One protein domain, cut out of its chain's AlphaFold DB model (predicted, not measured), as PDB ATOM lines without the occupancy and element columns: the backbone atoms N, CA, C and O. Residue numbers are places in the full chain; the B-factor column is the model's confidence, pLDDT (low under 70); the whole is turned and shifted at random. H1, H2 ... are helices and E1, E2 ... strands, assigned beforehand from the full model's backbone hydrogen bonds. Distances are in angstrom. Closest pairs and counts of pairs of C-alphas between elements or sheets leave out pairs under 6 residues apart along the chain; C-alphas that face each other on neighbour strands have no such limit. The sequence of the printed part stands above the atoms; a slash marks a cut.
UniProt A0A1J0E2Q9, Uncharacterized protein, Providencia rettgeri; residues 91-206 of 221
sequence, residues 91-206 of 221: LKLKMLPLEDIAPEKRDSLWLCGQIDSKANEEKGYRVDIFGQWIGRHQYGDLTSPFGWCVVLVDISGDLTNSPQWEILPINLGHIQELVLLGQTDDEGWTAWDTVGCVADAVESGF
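Overview. This is residues 91 to 206 of the 221 residues of an uncharacterized protein of Providencia rettgeri (UniProt A0A1J0E2Q9). The body is one strongly twisted sheet of four strands, with H3 on one face and H1 grazing E4 and E5; the small hairpin of E2 and E3 sits where E4 begins and E5 ends. H2 lies beyond that hairpin, and H4 lies well away from the middle, near the end of the printed part. The 116 printed residues hold four named helices and six named strands, in the order E1 H1 H2 E2 E3 E4 E5 H3 E6 H4. The larger sheet runs E5 - E4 - E1 - E6 and the smaller E2 - E3, both antiparallel; the class is mixed, helices and strands. The whole is compact, with a radius of gyration of the C-alphas of 13.9 A and spans of 41 by 32 by 26 A.

Arrangement. Start with the hairpin of E4, residues 148 to 154, and E5, residues 165 to 171, where N 151 and O 168 are 3.0 A apart. On the other side of E4 find E1, residues 91 to 95, with N 94 and O 152 at 2.9 A. E6, residues 190 to 193, is an edge strand, with N 93 and O 190 at 2.9 A. H3, residues 172 to 181, makes two layers with the sheet, a helix on one face; its height over the sheet is 6.5 A, and it lies over none of the strands. Its closest C-alpha pair to E4 is Trp 148 and Leu 172, 4.4 A. H1, residues 103 to 110, only grazes the sheet; C-alphas 109 and 169 are its closest pair to E5, 6.3 A. E3, residues 133 to 135, comes closest to E5 at C-alphas 134 and 171, 5.7 A; its hairpin partner is E2, residues 125 to 127, with N 134 and O 126 at 2.8 A. H2, residues 118 to 122, is not on the larger sheet; C-alphas 120 and 126 are its closest pair to E2, 6.9 A. H4, residues 199 to 204, is apart from E4 and E5, for instance. In H2 and H3 every O i to N i+4 pair is within hydrogen-bond range, in H1 2 of 4 and in H4 1 of 2.

Along the chain. Find C-alpha 91 at (8.937, -33.011, 108.196), where E1 begins. From C-alpha 148 at (0.732, -37.476, 92.820), E4 runs 18.6 A; E5 runs 18.5 A and H3 14.4 A. H4 ends at C-alpha 204, (20.581, -25.458, 96.445).

Size, cuts and confidence. Look for the two C-alphas farthest apart at Ala 119 and Asp 186, 42.6 A. The printed part has no cut; the long link is E3 to E4, residues 136 to 147. Mean pLDDT of the printed part is 74.6; residue 91, residues 155 to 164 and residues 178 to 206 are under 70.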
ATOM      1  N   LEU A  91       9.961 -33.805 108.862       68.88
ATOM      2  CA  LEU A  91       8.937 -33.011 108.196       68.88
ATOM      3  C   LEU A  91       7.574 -33.464 108.708       68.88
ATOM      4  O   LEU A  91       7.278 -34.659 108.755       68.88
ATOM      5  N   LYS A  92       6.726 -32.508 109.081       72.50
ATOM      6  CA  LYS A  92       5.304 -32.790 109.275       72.50
ATOM      7  C   LYS A  92       4.599 -32.646 107.943       72.50
ATOM      8  O   LYS A  92       4.732 -31.615 107.290       72.50
ATOM      9  N   LEU A  93       3.856 -33.675 107.568       77.19
ATOM     10  CA  LEU A  93       3.069 -33.712 106.348       77.19
ATOM     11  C   LEU A  93       1.589 -33.799 106.711       77.19
ATOM     12  O   LEU A  93       1.192 -34.619 107.547       77.19
ATOM     13  N   LYS A  94       0.769 -33.002 106.035       80.06
ATOM     14  CA  LYS A  94      -0.686 -33.155 106.020       80.06
ATOM     15  C   LYS A  94      -1.160 -33.222 104.584       80.06
ATOM     16  O   LYS A  94      -0.989 -32.274 103.822       80.06
ATOM     17  N   MET A  95      -1.739 -34.357 104.209       80.69
ATOM     18  CA  MET A  95      -2.339 -34.508 102.890       80.69
ATOM     19  C   MET A  95      -3.521 -33.550 102.769       80.69
ATOM     20  O   MET A  95      -4.362 -33.485 103.666       80.69
ATOM     21  N   LEU A  96      -3.572 -32.801 101.670       81.44
ATOM     22  CA  LEU A  96      -4.743 -31.991 101.353       81.44
ATOM     23  C   LEU A  96      -5.707 -32.830 100.501       81.44
ATOM     24  O   LEU A  96      -5.239 -33.599  99.652       81.44
ATOM     25  N   PRO A  97      -7.028 -32.697 100.702       79.62
ATOM     26  CA  PRO A  97      -8.018 -33.351  99.857       79.62
ATOM     27  C   PRO A  97      -7.791 -33.040  98.373       79.62
ATOM     28  O   PRO A  97      -7.462 -31.912  97.995       79.62
ATOM     29  N   LEU A  98      -7.954 -34.046  97.510       80.19
ATOM     30  CA  LEU A  98      -7.704 -33.907  96.068       80.19
ATOM     31  C   LEU A  98      -8.685 -32.919  95.417       80.19
ATOM     32  O   LEU A  98      -8.357 -32.236  94.443       80.19
ATOM     33  N   GLU A  99      -9.894 -32.858  95.965       80.75
ATOM     34  CA  GLU A  99     -10.986 -31.971  95.586       80.75
ATOM     35  C   GLU A  99     -10.715 -30.493  95.904       80.75
ATOM     36  O   GLU A  99     -11.231 -29.627  95.197       80.75
ATOM     37  N   ASP A 100      -9.851 -30.196  96.879       78.81
ATOM     38  CA  ASP A 100      -9.561 -28.821  97.310       78.81
ATOM     39  C   ASP A 100      -8.621 -28.086  96.340       78.81
ATOM     40  O   ASP A 100      -8.470 -26.858  96.390       78.81
ATOM     41  N   ILE A 101      -7.989 -28.818  95.417       83.69
ATOM     42  CA  ILE A 101      -7.061 -28.252  94.440       83.69
ATOM     43  C   ILE A 101      -7.730 -28.093  93.083       83.69
ATOM     44  O   ILE A 101      -7.846 -29.027  92.272       83.69
ATOM     45  N   ALA A 102      -8.084 -26.839  92.813       83.81
ATOM     46  CA  ALA A 102      -8.602 -26.408  91.530       83.81
ATOM     47  C   ALA A 102      -7.631 -26.768  90.381       83.81
ATOM     48  O   ALA A 102      -6.413 -26.618  90.545       83.81
ATOM     49  N   PRO A 103      -8.130 -27.234  89.218       83.50
ATOM     50  CA  PRO A 103      -7.301 -27.644  88.084       83.50
ATOM     51  C   PRO A 103      -6.239 -26.618  87.672       83.50
ATOM     52  O   PRO A 103      -5.096 -26.988  87.418       83.50
ATOM     53  N   GLU A 104      -6.581 -25.332  87.692       84.00
ATOM     54  CA  GLU A 104      -5.697 -24.215  87.353       84.00
ATOM     55  C   GLU A 104      -4.492 -24.062  88.295       84.00
ATOM     56  O   GLU A 104      -3.450 -23.558  87.882       84.00
ATOM     57  N   LYS A 105      -4.594 -24.526  89.546       85.69
ATOM     58  CA  LYS A 105      -3.485 -24.489  90.513       85.69
ATOM     59  C   LYS A 105      -2.528 -25.670  90.354       85.69
ATOM     60  O   LYS A 105      -1.390 -25.596  90.816       85.69
ATOM     61  N   ARG A 106      -2.959 -26.751  89.695       88.69
ATOM     62  CA  ARG A 106      -2.169 -27.988  89.560       88.69
ATOM     63  C   ARG A 106      -0.908 -27.770  88.738       88.69
ATOM     64  O   ARG A 106       0.133 -28.295  89.108       88.69
ATOM     65  N   ASP A 107      -0.975 -26.960  87.681       87.31
ATOM     66  CA  ASP A 107       0.205 -26.631  86.874       87.31
ATOM     67  C   ASP A 107       1.255 -25.871  87.693       87.31
ATOM     68  O   ASP A 107       2.440 -26.176  87.600       87.31
ATOM     69  N   SER A 108       0.844 -24.920  88.536       85.75
ATOM     70  CA  SER A 108       1.778 -24.200  89.411       85.75
ATOM     71  C   SER A 108       2.405 -25.117  90.461       85.75
ATOM     72  O   SER A 108       3.598 -25.012  90.714       85.75
ATOM     73  N   LEU A 109       1.631 -26.040  91.033       87.69
ATOM     74  CA  LEU A 109       2.127 -26.990  92.036       87.69
ATOM     75  C   LEU A 109       3.034 -28.060  91.422       87.69
ATOM     76  O   LEU A 109       4.023 -28.453  92.029       87.69
ATOM     77  N   TRP A 110       2.760 -28.473  90.184       87.88
ATOM     78  CA  TRP A 110       3.665 -29.313  89.404       87.88
ATOM     79  C   TRP A 110       5.054 -28.675  89.261       87.88
ATOM     80  O   TRP A 110       6.067 -29.373  89.341       87.88
ATOM     81  N   LEU A 111       5.119 -27.345  89.100       88.12
ATOM     82  CA  LEU A 111       6.389 -26.630  88.964       88.12
ATOM     83  C   LEU A 111       7.277 -26.704  90.216       88.12
ATOM     84  O   LEU A 111       8.477 -26.463  90.092       88.12
ATOM     85  N   CYS A 112       6.724 -27.068  91.375       87.31
ATOM     86  CA  CYS A 112       7.472 -27.271  92.616       87.31
ATOM     87  C   CYS A 112       8.220 -28.616  92.657       87.31
ATOM     88  O   CYS A 112       9.115 -28.784  93.480       87.31
ATOM     89  N   GLY A 113       7.884 -29.573  91.782       86.44
ATOM     90  CA  GLY A 113       8.652 -30.812  91.641       86.44
ATOM     91  C   GLY A 113      10.049 -30.539  91.079       86.44
ATOM     92  O   GLY A 113      10.229 -29.649  90.241       86.44
ATOM     93  N   GLN A 114      11.037 -31.324  91.496       87.31
ATOM     94  CA  GLN A 114      12.418 -31.166  91.054       87.31
ATOM     95  C   GLN A 114      12.629 -31.771  89.664       87.31
ATOM     96  O   GLN A 114      12.151 -32.865  89.347       87.31
ATOM     97  N   ILE A 115      13.375 -31.049  88.830       87.75
ATOM     98  CA  ILE A 115      13.788 -31.527  87.512       87.75
ATOM     99  C   ILE A 115      15.025 -32.404  87.692       87.75
ATOM    100  O   ILE A 115      16.115 -31.897  87.940       87.75
ATOM    101  N   ASP A 116      14.858 -33.711  87.517       85.81
ATOM    102  CA  ASP A 116      15.973 -34.665  87.488       85.81
ATOM    103  C   ASP A 116      16.817 -34.506  86.208       85.81
ATOM    104  O   ASP A 116      18.041 -34.394  86.247       85.81
ATOM    105  N   SER A 117      16.161 -34.437  85.046       84.06
ATOM    106  CA  SER A 117      16.832 -34.215  83.765       84.06
ATOM    107  C   SER A 117      15.907 -33.560  82.745       84.06
ATOM    108  O   SER A 117      14.686 -33.728  82.779       84.06
ATOM    109  N   LYS A 118      16.492 -32.857  81.766       88.19
ATOM    110  CA  LYS A 118      15.731 -32.214  80.682       88.19
ATOM    111  C   LYS A 118      14.893 -33.218  79.877       88.19
ATOM    112  O   LYS A 118      13.762 -32.920  79.516       88.19
ATOM    113  N   ALA A 119      15.429 -34.414  79.632       87.81
ATOM    114  CA  ALA A 119      14.730 -35.458  78.886       87.81
ATOM    115  C   ALA A 119      13.504 -36.006  79.637       87.81
ATOM    116  O   ALA A 119      12.533 -36.416  79.003       87.81
ATOM    117  N   ASN A 120      13.547 -36.033  80.972       86.12
ATOM    118  CA  ASN A 120      12.418 -36.455  81.802       86.12
ATOM    119  C   ASN A 120      11.376 -35.337  81.929       86.12
ATOM    120  O   ASN A 120      10.184 -35.611  81.798       86.12
ATOM    121  N   GLU A 121      11.816 -34.082  82.037       89.44
ATOM    122  CA  GLU A 121      10.928 -32.913  82.010       89.44
ATOM    123  C   GLU A 121      10.131 -32.830  80.699       89.44
ATOM    124  O   GLU A 121       8.915 -32.659  80.721       89.44
ATOM    125  N   GLU A 122      10.783 -33.037  79.548       90.31
ATOM    126  CA  GLU A 122      10.123 -33.065  78.230       90.31
ATOM    127  C   GLU A 122       9.070 -34.180  78.114       90.31
ATOM    128  O   GLU A 122       8.098 -34.045  77.372       90.31
ATOM    129  N   LYS A 123       9.235 -35.271  78.871       92.00
ATOM    130  CA  LYS A 123       8.273 -36.379  78.961       92.00
ATOM    131  C   LYS A 123       7.190 -36.159  80.025       92.00
ATOM    132  O   LYS A 123       6.293 -36.991  80.137       92.00
ATOM    133  N   GLY A 124       7.257 -35.065  80.787       93.88
ATOM    134  CA  GLY A 124       6.300 -34.735  81.840       93.88
ATOM    135  C   GLY A 124       6.549 -35.449  83.168       93.88
ATOM    136  O   GLY A 124       5.580 -35.747  83.863       93.88
ATOM    137  N   TYR A 125       7.812 -35.725  83.515       94.12
ATOM    138  CA  TYR A 125       8.206 -36.362  84.776       94.12
ATOM    139  C   TYR A 125       9.147 -35.485  85.604       94.12
ATOM    140  O   TYR A 125      10.087 -34.892  85.076       94.12
ATOM    141  N   ARG A 126       8.914 -35.474  86.916       92.56
ATOM    142  CA  ARG A 126       9.713 -34.795  87.945       92.56
ATOM    143  C   ARG A 126       9.838 -35.691  89.170       92.56
ATOM    144  O   ARG A 126       9.181 -36.728  89.227       92.56
ATOM    145  N   VAL A 127      10.657 -35.292  90.136       88.50
ATOM    146  CA  VAL A 127      10.765 -35.978  91.428       88.50
ATOM    147  C   VAL A 127      10.267 -35.093  92.570       88.50
ATOM    148  O   VAL A 127      10.405 -33.869  92.526       88.50
ATOM    149  N   ASP A 128       9.638 -35.705  93.566       88.56
ATOM    150  CA  ASP A 128       9.215 -35.036  94.793       88.56
ATOM    151  C   ASP A 128      10.380 -34.853  95.786       88.56
ATOM    152  O   ASP A 128      11.526 -35.213  95.506       88.56
ATOM    153  N   ILE A 129      10.099 -34.285  96.963       80.38
ATOM    154  CA  ILE A 129      11.121 -34.031  97.997       80.38
ATOM    155  C   ILE A 129      11.737 -35.304  98.598       80.38
ATOM    156  O   ILE A 129      12.773 -35.223  99.250       80.38
ATOM    157  N   PHE A 130      11.124 -36.469  98.379       79.06
ATOM    158  CA  PHE A 130      11.642 -37.775  98.784       79.06
ATOM    159  C   PHE A 130      12.340 -38.504  97.627       79.06
ATOM    160  O   PHE A 130      12.750 -39.655  97.774       79.06
ATOM    161  N   GLY A 131      12.484 -37.847  96.471       83.19
ATOM    162  CA  GLY A 131      13.077 -38.421  95.268       83.19
ATOM    163  C   GLY A 131      12.155 -39.387  94.518       83.19
ATOM    164  O   GLY A 131      12.633 -40.120  93.652       83.19
ATOM    165  N   GLN A 132      10.855 -39.418  94.825       87.62
ATOM    166  CA  GLN A 132       9.890 -40.270  94.131       87.62
ATOM    167  C   GLN A 132       9.368 -39.591  92.870       87.62
ATOM    168  O   GLN A 132       9.106 -38.390  92.841       87.62
ATOM    169  N   TRP A 133       9.190 -40.374  91.812       92.50
ATOM    170  CA  TRP A 133       8.742 -39.867  90.520       92.50
ATOM    171  C   TRP A 133       7.269 -39.459  90.535       92.50
ATOM    172  O   TRP A 133       6.415 -40.201  91.011       92.50
ATOM    173  N   ILE A 134       6.962 -38.318  89.926       95.50
ATOM    174  CA  ILE A 134       5.608 -37.799  89.730       95.50
ATOM    175  C   ILE A 134       5.390 -37.447  88.254       95.50
ATOM    176  O   ILE A 134       6.304 -36.987  87.567       95.50
ATOM    177  N   GLY A 135       4.181 -37.690  87.749       95.88
ATOM    178  CA  GLY A 135       3.801 -37.469  86.354       95.88
ATOM    179  C   GLY A 135       2.834 -36.298  86.199       95.88
ATOM    180  O   GLY A 135       1.771 -36.276  86.819       95.88
ATOM    181  N   ARG A 136       3.140 -35.350  85.309       94.31
ATOM    182  CA  ARG A 136       2.390 -34.090  85.144       94.31
ATOM    183  C   ARG A 136       0.875 -34.274  85.026       94.31
ATOM    184  O   ARG A 136       0.108 -33.522  85.615       94.31
ATOM    185  N   HIS A 137       0.444 -35.282  84.272       94.25
ATOM    186  CA  HIS A 137      -0.968 -35.539  83.975       94.25
ATOM    187  C   HIS A 137      -1.631 -36.564  84.910       94.25
ATOM    188  O   HIS A 137      -2.731 -37.019  84.620       94.25
ATOM    189  N   GLN A 138      -0.974 -36.935  86.010       94.88
ATOM    190  CA  GLN A 138      -1.387 -38.029  86.901       94.88
ATOM    191  C   GLN A 138      -1.767 -37.527  88.302       94.88
ATOM    192  O   GLN A 138      -1.635 -38.232  89.299       94.88
ATOM    193  N   TYR A 139      -2.239 -36.284  88.394       93.81
ATOM    194  CA  TYR A 139      -2.724 -35.734  89.655       93.81
ATOM    195  C   TYR A 139      -3.931 -36.537  90.170       93.81
ATOM    196  O   TYR A 139      -4.935 -36.660  89.468       93.81
ATOM    197  N   GLY A 140      -3.835 -37.058  91.394       90.44
ATOM    198  CA  GLY A 140      -4.872 -37.859  92.049       90.44
ATOM    199  C   GLY A 140      -5.038 -39.285  91.506       90.44
ATOM    200  O   GLY A 140      -5.963 -39.980  91.921       90.44
ATOM    201  N   ASP A 141      -4.181 -39.736  90.586       92.25
ATOM    202  CA  ASP A 141      -4.288 -41.074  89.996       92.25
ATOM    203  C   ASP A 141      -3.605 -42.134  90.869       92.25
ATOM    204  O   ASP A 141      -2.399 -42.346  90.794       92.25
ATOM    205  N   LEU A 142      -4.401 -42.837  91.671       86.50
ATOM    206  CA  LEU A 142      -3.944 -43.924  92.543       86.50
ATOM    207  C   LEU A 142      -3.479 -45.183  91.809       86.50
ATOM    208  O   LEU A 142      -2.855 -46.054  92.411       86.50
ATOM    209  N   THR A 143      -3.819 -45.319  90.532       88.94
ATOM    210  CA  THR A 143      -3.476 -46.508  89.746       88.94
ATOM    211  C   THR A 143      -2.130 -46.364  89.046       88.94
ATOM    212  O   THR A 143      -1.539 -47.363  88.633       88.94
ATOM    213  N   SER A 144      -1.633 -45.132  88.932       92.38
ATOM    214  CA  SER A 144      -0.347 -44.846  88.321       92.38
ATOM    215  C   SER A 144       0.789 -44.876  89.350       92.38
ATOM    216  O   SER A 144       0.680 -44.235  90.395       92.38
ATOM    217  N   PRO A 145       1.943 -45.495  89.032       90.69
ATOM    218  CA  PRO A 145       3.136 -45.404  89.875       90.69
ATOM    219  C   PRO A 145       3.720 -43.982  89.960       90.69
ATOM    220  O   PRO A 145       4.552 -43.726  90.826       90.69
ATOM    221  N   PHE A 146       3.301 -43.059  89.085       95.31
ATOM    222  CA  PHE A 146       3.697 -41.641  89.128       95.31
ATOM    223  C   PHE A 146       2.519 -40.713  89.448       95.31
ATOM    224  O   PHE A 146       2.587 -39.499  89.228       95.31
ATOM    225  N   GLY A 147       1.432 -41.288  89.974       94.38
ATOM    226  CA  GLY A 147       0.347 -40.531  90.567       94.38
ATOM    227  C   GLY A 147       0.861 -39.623  91.674       94.38
ATOM    228  O   GLY A 147       1.775 -39.991  92.412       94.38
ATOM    229  N   TRP A 148       0.294 -38.429  91.800       94.69
ATOM    230  CA  TRP A 148       0.732 -37.476  92.820       94.69
ATOM    231  C   TRP A 148      -0.424 -36.682  93.406       94.69
ATOM    232  O   TRP A 148      -1.450 -36.466  92.761       94.69
ATOM    233  N   CYS A 149      -0.246 -36.239  94.642       92.06
ATOM    234  CA  CYS A 149      -1.126 -35.294  95.313       92.06
ATOM    235  C   CYS A 149      -0.303 -34.149  95.884       92.06
ATOM    236  O   CYS A 149       0.900 -34.045  95.653       92.06
ATOM    237  N   VAL A 150      -0.960 -33.284  96.640       90.25
ATOM    238  CA  VAL A 150      -0.295 -32.192  97.340       90.25
ATOM    239  C   VAL A 150      -0.387 -32.418  98.836       90.25
ATOM    240  O   VAL A 150      -1.379 -32.944  99.351       90.25
ATOM    241  N   VAL A 151       0.657 -32.008  99.532       86.44
ATOM    242  CA  VAL A 151       0.705 -32.046 100.987       86.44
ATOM    243  C   VAL A 151       1.157 -30.689 101.503       86.44
ATOM    244  O   VAL A 151       1.922 -29.983 100.844       86.44
ATOM    245  N   LEU A 152       0.683 -30.338 102.691       84.94
ATOM    246  CA  LEU A 152       1.221 -29.252 103.489       84.94
ATOM    247  C   LEU A 152       2.441 -29.782 104.248       84.94
ATOM    248  O   LEU A 152       2.328 -30.780 104.962       84.94
ATOM    249  N   VAL A 153       3.590 -29.138 104.072       80.31
ATOM    250  CA  VAL A 153       4.875 -29.516 104.669       80.31
ATOM    251  C   VAL A 153       5.306 -28.445 105.657       80.31
ATOM    252  O   VAL A 153       5.394 -27.276 105.289       80.31
ATOM    253  N   ASP A 154       5.609 -28.844 106.892       77.56
ATOM    254  CA  ASP A 154       6.368 -28.001 107.819       77.56
ATOM    255  C   ASP A 154       7.863 -28.138 107.522       77.56
ATOM    256  O   ASP A 154       8.502 -29.119 107.917       77.56
ATOM    257  N   ILE A 155       8.425 -27.167 106.804       68.12
ATOM    258  CA  ILE A 155       9.846 -27.158 106.430       68.12
ATOM    259  C   ILE A 155      10.751 -26.577 107.524       68.12
ATOM    260  O   ILE A 155      11.976 -26.595 107.374       68.12
ATOM    261  N   SER A 156      10.180 -26.088 108.633       63.88
ATOM    262  CA  SER A 156      10.961 -25.522 109.739       63.88
ATOM    263  C   SER A 156      11.904 -26.556 110.363       63.88
ATOM    264  O   SER A 156      12.981 -26.198 110.839       63.88
ATOM    265  N   GLY A 157      11.536 -27.843 110.312       54.91
ATOM    266  CA  GLY A 157      12.333 -28.964 110.822       54.91
ATOM    267  C   GLY A 157      12.578 -28.934 112.336       54.91
ATOM    268  O   GLY A 157      13.258 -29.819 112.850       54.91
ATOM    269  N   ASP A 158      12.029 -27.944 113.043       53.16
ATOM    270  CA  ASP A 158      12.186 -27.710 114.472       53.16
ATOM    271  C   ASP A 158      10.816 -27.357 115.058       53.16
ATOM    272  O   ASP A 158      10.260 -26.290 114.797       53.16
ATOM    273  N   LEU A 159      10.281 -28.272 115.871       49.91
ATOM    274  CA  LEU A 159       8.963 -28.182 116.511       49.91
ATOM    275  C   LEU A 159       8.795 -26.955 117.428       49.91
ATOM    276  O   LEU A 159       7.709 -26.751 117.967       49.91
ATOM    277  N   THR A 160       9.864 -26.192 117.669       48.66
ATOM    278  CA  THR A 160       9.900 -25.068 118.610       48.66
ATOM    279  C   THR A 160       9.786 -23.692 117.951       48.66
ATOM    280  O   THR A 160       9.513 -22.712 118.646       48.66
ATOM    281  N   ASN A 161       9.939 -23.602 116.625       54.16
ATOM    282  CA  ASN A 161       9.803 -22.350 115.881       54.16
ATOM    283  C   ASN A 161       8.420 -22.227 115.230       54.16
ATOM    284  O   ASN A 161       7.726 -23.217 115.009       54.16
ATOM    285  N   SER A 162       8.011 -20.992 114.912       56.72
ATOM    286  CA  SER A 162       6.790 -20.747 114.138       56.72
ATOM    287  C   SER A 162       6.831 -21.569 112.842       56.72
ATOM    288  O   SER A 162       7.801 -21.432 112.090       56.72
ATOM    289  N   PRO A 163       5.813 -22.401 112.567       62.69
ATOM    290  CA  PRO A 163       5.865 -23.336 111.457       62.69
ATOM    291  C   PRO A 163       5.950 -22.591 110.122       62.69
ATOM    292  O   PRO A 163       5.250 -21.598 109.894       62.69
ATOM    293  N   GLN A 164       6.830 -23.074 109.246       66.00
ATOM    294  CA  GLN A 164       6.962 -22.583 107.879       66.00
ATOM    295  C   GLN A 164       6.296 -23.595 106.961       66.00
ATOM    296  O   GLN A 164       6.802 -24.698 106.767       66.00
ATOM    297  N   TRP A 165       5.133 -23.216 106.443       75.19
ATOM    298  CA  TRP A 165       4.295 -24.099 105.651       75.19
ATOM    299  C   TRP A 165       4.558 -23.928 104.160       75.19
ATOM    300  O   TRP A 165       4.430 -22.824 103.630       75.19
ATOM    301  N   GLU A 166       4.820 -25.035 103.475       81.38
ATOM    302  CA  GLU A 166       4.846 -25.099 102.015       81.38
ATOM    303  C   GLU A 166       3.844 -26.129 101.494       81.38
ATOM    304  O   GLU A 166       3.538 -27.110 102.167       81.38
ATOM    305  N   ILE A 167       3.322 -25.910 100.286       84.00
ATOM    306  CA  ILE A 167       2.476 -26.888  99.596       84.00
ATOM    307  C   ILE A 167       3.319 -27.521  98.501       84.00
ATOM    308  O   ILE A 167       3.742 -26.832  97.574       84.00
ATOM    309  N   LEU A 168       3.547 -28.828  98.604       88.44
ATOM    310  CA  LEU A 168       4.461 -29.541  97.717       88.44
ATOM    311  C   LEU A 168       3.785 -30.752  97.066       88.44
ATOM    312  O   LEU A 168       2.944 -31.399  97.699       88.44
ATOM    313  N   PRO A 169       4.131 -31.065  95.803       92.31
ATOM    314  CA  PRO A 169       3.678 -32.276  95.145       92.31
ATOM    315  C   PRO A 169       4.444 -33.483  95.699       92.31
ATOM    316  O   PRO A 169       5.670 -33.450  95.769       92.31
ATOM    317  N   ILE A 170       3.730 -34.547  96.059       90.88
ATOM    318  CA  ILE A 170       4.299 -35.803  96.572       90.88
ATOM    319  C   ILE A 170       3.705 -36.976  95.806       90.88
ATOM    320  O   ILE A 170       2.524 -36.957  95.443       90.88
ATOM    321  N   ASN A 171       4.513 -38.009  95.576       93.19
ATOM    322  CA  ASN A 171       4.040 -39.257  95.003       93.19
ATOM    323  C   ASN A 171       2.934 -39.875  95.876       93.19
ATOM    324  O   ASN A 171       3.081 -40.084  97.081       93.19
ATOM    325  N   LEU A 172       1.807 -40.174  95.236       88.94
ATOM    326  CA  LEU A 172       0.585 -40.590  95.906       88.94
ATOM    327  C   LEU A 172       0.685 -42.010  96.483       88.94
ATOM    328  O   LEU A 172       0.141 -42.277  97.550       88.94
ATOM    329  N   GLY A 173       1.411 -42.909  95.817       85.44
ATOM    330  CA  GLY A 173       1.695 -44.237  96.364       85.44
ATOM    331  C   GLY A 173       2.576 -44.141  97.608       85.44
ATOM    332  O   GLY A 173       2.271 -44.738  98.638       85.44
ATOM    333  N   HIS A 174       3.610 -43.298  97.547       82.69
ATOM    334  CA  HIS A 174       4.519 -43.093  98.669       82.69
ATOM    335  C   HIS A 174       3.808 -42.498  99.892       82.69
ATOM    336  O   HIS A 174       3.944 -43.024 100.993       82.69
ATOM    337  N   ILE A 175       2.987 -41.453  99.722       78.19
ATOM    338  CA  ILE A 175       2.275 -40.855 100.862       78.19
ATOM    339  C   ILE A 175       1.259 -41.817 101.489       78.19
ATOM    340  O   ILE A 175       1.040 -41.754 102.692       78.19
ATOM    341  N   GLN A 176       0.659 -42.731 100.720       77.12
ATOM    342  CA  GLN A 176      -0.241 -43.746 101.272       77.12
ATOM    343  C   GLN A 176       0.495 -44.777 102.124       77.12
ATOM    344  O   GLN A 176       0.012 -45.129 103.199       77.12
ATOM    345  N   GLU A 177       1.668 -45.229 101.677       74.38
ATOM    346  CA  GLU A 177       2.540 -46.088 102.482       74.38
ATOM    347  C   GLU A 177       2.954 -45.390 103.777       74.38
ATOM    348  O   GLU A 177       2.899 -45.996 104.846       74.38
ATOM    349  N   LEU A 178       3.297 -44.100 103.693       69.75
ATOM    350  CA  LEU A 178       3.590 -43.283 104.862       69.75
ATOM    351  C   LEU A 178       2.356 -43.220 105.782       69.75
ATOM    352  O   LEU A 178       2.410 -43.710 106.901       69.75
ATOM    353  N   VAL A 179       1.198 -42.742 105.328       67.19
ATOM    354  CA  VAL A 179      -0.017 -42.638 106.165       67.19
ATOM    355  C   VAL A 179      -0.395 -43.965 106.844       67.19
ATOM    356  O   VAL A 179      -0.825 -43.947 107.993       67.19
ATOM    357  N   LEU A 180      -0.192 -45.115 106.193       62.94
ATOM    358  CA  LEU A 180      -0.439 -46.438 106.788       62.94
ATOM    359  C   LEU A 180       0.550 -46.820 107.902       62.94
ATOM    360  O   LEU A 180       0.194 -47.587 108.797       62.94
ATOM    361  N   LEU A 181       1.786 -46.326 107.841       57.16
ATOM    362  CA  LEU A 181       2.847 -46.608 108.814       57.16
ATOM    363  C   LEU A 181       2.879 -45.601 109.978       57.16
ATOM    364  O   LEU A 181       3.519 -45.869 110.997       57.16
ATOM    365  N   GLY A 182       2.225 -44.446 109.834       56.69
ATOM    366  CA  GLY A 182       2.278 -43.338 110.785       56.69
ATOM    367  C   GLY A 182       1.070 -43.296 111.716       56.69
ATOM    368  O   GLY A 182      -0.048 -43.612 111.322       56.69
ATOM    369  N   GLN A 183       1.274 -42.854 112.958       54.28
ATOM    370  CA  GLN A 183       0.164 -42.399 113.795       54.28
ATOM    371  C   GLN A 183      -0.188 -40.973 113.359       54.28
ATOM    372  O   GLN A 183       0.639 -40.071 113.490       54.28
ATOM    373  N   THR A 184      -1.383 -40.777 112.801       57.28
ATOM    374  CA  THR A 184      -1.943 -39.438 112.594       57.28
ATOM    375  C   THR A 184      -2.320 -38.841 113.942       57.28
ATOM    376  O   THR A 184      -2.924 -39.542 114.758       57.28
ATOM    377  N   ASP A 185      -2.009 -37.569 114.174       58.19
ATOM    378  CA  ASP A 185      -2.594 -36.850 115.308       58.19
ATOM    379  C   ASP A 185      -4.073 -36.499 115.061       58.19
ATOM    380  O   ASP A 185      -4.615 -36.731 113.974       58.19
ATOM    381  N   ASP A 186      -4.732 -35.941 116.079       54.53
ATOM    382  CA  ASP A 186      -6.155 -35.569 116.036       54.53
ATOM    383  C   ASP A 186      -6.475 -34.509 114.958       54.53
ATOM    384  O   ASP A 186      -7.635 -34.314 114.593       54.53
ATOM    385  N   GLU A 187      -5.456 -33.837 114.414       56.91
ATOM    386  CA  GLU A 187      -5.566 -32.828 113.359       56.91
ATOM    387  C   GLU A 187      -5.202 -33.372 111.962       56.91
ATOM    388  O   GLU A 187      -5.255 -32.632 110.967       56.91
ATOM    389  N   GLY A 188      -4.868 -34.664 111.865       56.66
ATOM    390  CA  GLY A 188      -4.519 -35.355 110.626       56.66
ATOM    391  C   GLY A 188      -3.084 -35.116 110.149       56.66
ATOM    392  O   GLY A 188      -2.790 -35.366 108.978       56.66
ATOM    393  N   TRP A 189      -2.188 -34.625 111.010       61.00
ATOM    394  CA  TRP A 189      -0.763 -34.531 110.697       61.00
ATOM    395  C   TRP A 189      -0.073 -35.869 110.872       61.00
ATOM    396  O   TRP A 189      -0.363 -36.641 111.785       61.00
ATOM    397  N   THR A 190       0.924 -36.098 110.028       60.22
ATOM    398  CA  THR A 190       1.839 -37.228 110.150       60.22
ATOM    399  C   THR A 190       3.273 -36.702 110.196       60.22
ATOM    400  O   THR A 190       3.672 -35.884 109.365       60.22
ATOM    401  N   ALA A 191       4.040 -37.100 111.213       55.78
ATOM    402  CA  ALA A 191       5.438 -36.702 111.368       55.78
ATOM    403  C   ALA A 191       6.352 -37.750 110.726       55.78
ATOM    404  O   ALA A 191       6.271 -38.926 111.081       55.78
ATOM    405  N   TRP A 192       7.233 -37.321 109.824       59.25
ATOM    406  CA  TRP A 192       8.080 -38.216 109.039       59.25
ATOM    407  C   TRP A 192       9.542 -37.816 109.078       59.25
ATOM    408  O   TRP A 192       9.889 -36.656 108.858       59.25
ATOM    409  N   ASP A 193      10.407 -38.803 109.293       48.16
ATOM    410  CA  ASP A 193      11.834 -38.644 109.047       48.16
ATOM    411  C   ASP A 193      12.060 -38.498 107.539       48.16
ATOM    412  O   ASP A 193      11.639 -39.351 106.754       48.16
ATOM    413  N   THR A 194      12.761 -37.446 107.113       47.31
ATOM    414  CA  THR A 194      13.319 -37.402 105.756       47.31
ATOM    415  C   THR A 194      14.373 -38.498 105.647       47.31
ATOM    416  O   THR A 194      15.526 -38.350 106.054       47.31
ATOM    417  N   VAL A 195      13.983 -39.674 105.157       33.41
ATOM    418  CA  VAL A 195      14.931 -40.761 104.922       33.41
ATOM    419  C   VAL A 195      15.852 -40.345 103.775       33.41
ATOM    420  O   VAL A 195      15.532 -40.522 102.611       33.41
ATOM    421  N   GLY A 196      17.014 -39.788 104.116       34.12
ATOM    422  CA  GLY A 196      18.246 -39.888 103.327       34.12
ATOM    423  C   GLY A 196      18.268 -39.260 101.931       34.12
ATOM    424  O   GLY A 196      19.249 -39.478 101.223       34.12
ATOM    425  N   CYS A 197      17.271 -38.472 101.536       33.09
ATOM    426  CA  CYS A 197      17.293 -37.737 100.279       33.09
ATOM    427  C   CYS A 197      17.278 -36.228 100.547       33.09
ATOM    428  O   CYS A 197      16.260 -35.616 100.834       33.09
ATOM    429  N   VAL A 198      18.477 -35.666 100.387       37.16
ATOM    430  CA  VAL A 198      18.793 -34.272 100.061       37.16
ATOM    431  C   VAL A 198      18.610 -33.201 101.149       37.16
ATOM    432  O   VAL A 198      17.779 -32.304 101.056       37.16
ATOM    433  N   ALA A 199      19.555 -33.175 102.097       34.59
ATOM    434  CA  ALA A 199      19.935 -31.921 102.760       34.59
ATOM    435  C   ALA A 199      20.425 -30.864 101.739       34.59
ATOM    436  O   ALA A 199      20.191 -29.674 101.923       34.59
ATOM    437  N   ASP A 200      20.997 -31.295 100.608       33.69
ATOM    438  CA  ASP A 200      21.571 -30.381  99.610       33.69
ATOM    439  C   ASP A 200      20.541 -29.751  98.647       33.69
ATOM    440  O   ASP A 200      20.824 -28.702  98.067       33.69
ATOM    441  N   ALA A 201      19.336 -30.320  98.470       37.34
ATOM    442  CA  ALA A 201      18.332 -29.749  97.556       37.34
ATOM    443  C   ALA A 201      17.533 -28.614  98.201       37.34
ATOM    444  O   ALA A 201      17.093 -27.703  97.502       37.34
ATOM    445  N   VAL A 202      17.385 -28.644  99.529       39.09
ATOM    446  CA  VAL A 202      16.710 -27.578 100.278       39.09
ATOM    447  C   VAL A 202      17.581 -26.316 100.340       39.09
ATOM    448  O   VAL A 202      17.051 -25.212 100.313       39.09
ATOM    449  N   GLU A 203      18.914 -26.438 100.323       37.09
ATOM    450  CA  GLU A 203      19.803 -25.267 100.227       37.09
ATOM    451  C   GLU A 203      20.107 -24.840  98.781       37.09
ATOM    452  O   GLU A 203      20.251 -23.646  98.516       37.09
ATOM    453  N   SER A 204      20.156 -25.773  97.821       36.53
ATOM    454  CA  SER A 204      20.581 -25.458  96.445       36.53
ATOM    455  C   SER A 204      19.438 -25.130  95.474       36.53
ATOM    456  O   SER A 204      19.699 -24.564  94.414       36.53
ATOM    457  N   GLY A 205      18.181 -25.464  95.800       33.28
ATOM    458  CA  GLY A 205      17.021 -25.288  94.908       33.28
ATOM    459  C   GLY A 205      16.144 -24.057  95.173       33.28
ATOM    460  O   GLY A 205      15.382 -23.661  94.298       33.28
ATOM    461  N   PHE A 206      16.255 -23.426  96.347       39.97
ATOM    462  CA  PHE A 206      15.386 -22.307  96.761       39.97
ATOM    463  C   PHE A 206      15.972 -20.916  96.460       39.97
ATOM    464  O   PHE A 206      15.338 -19.882  96.690       39.97
TER     465      PHE A 206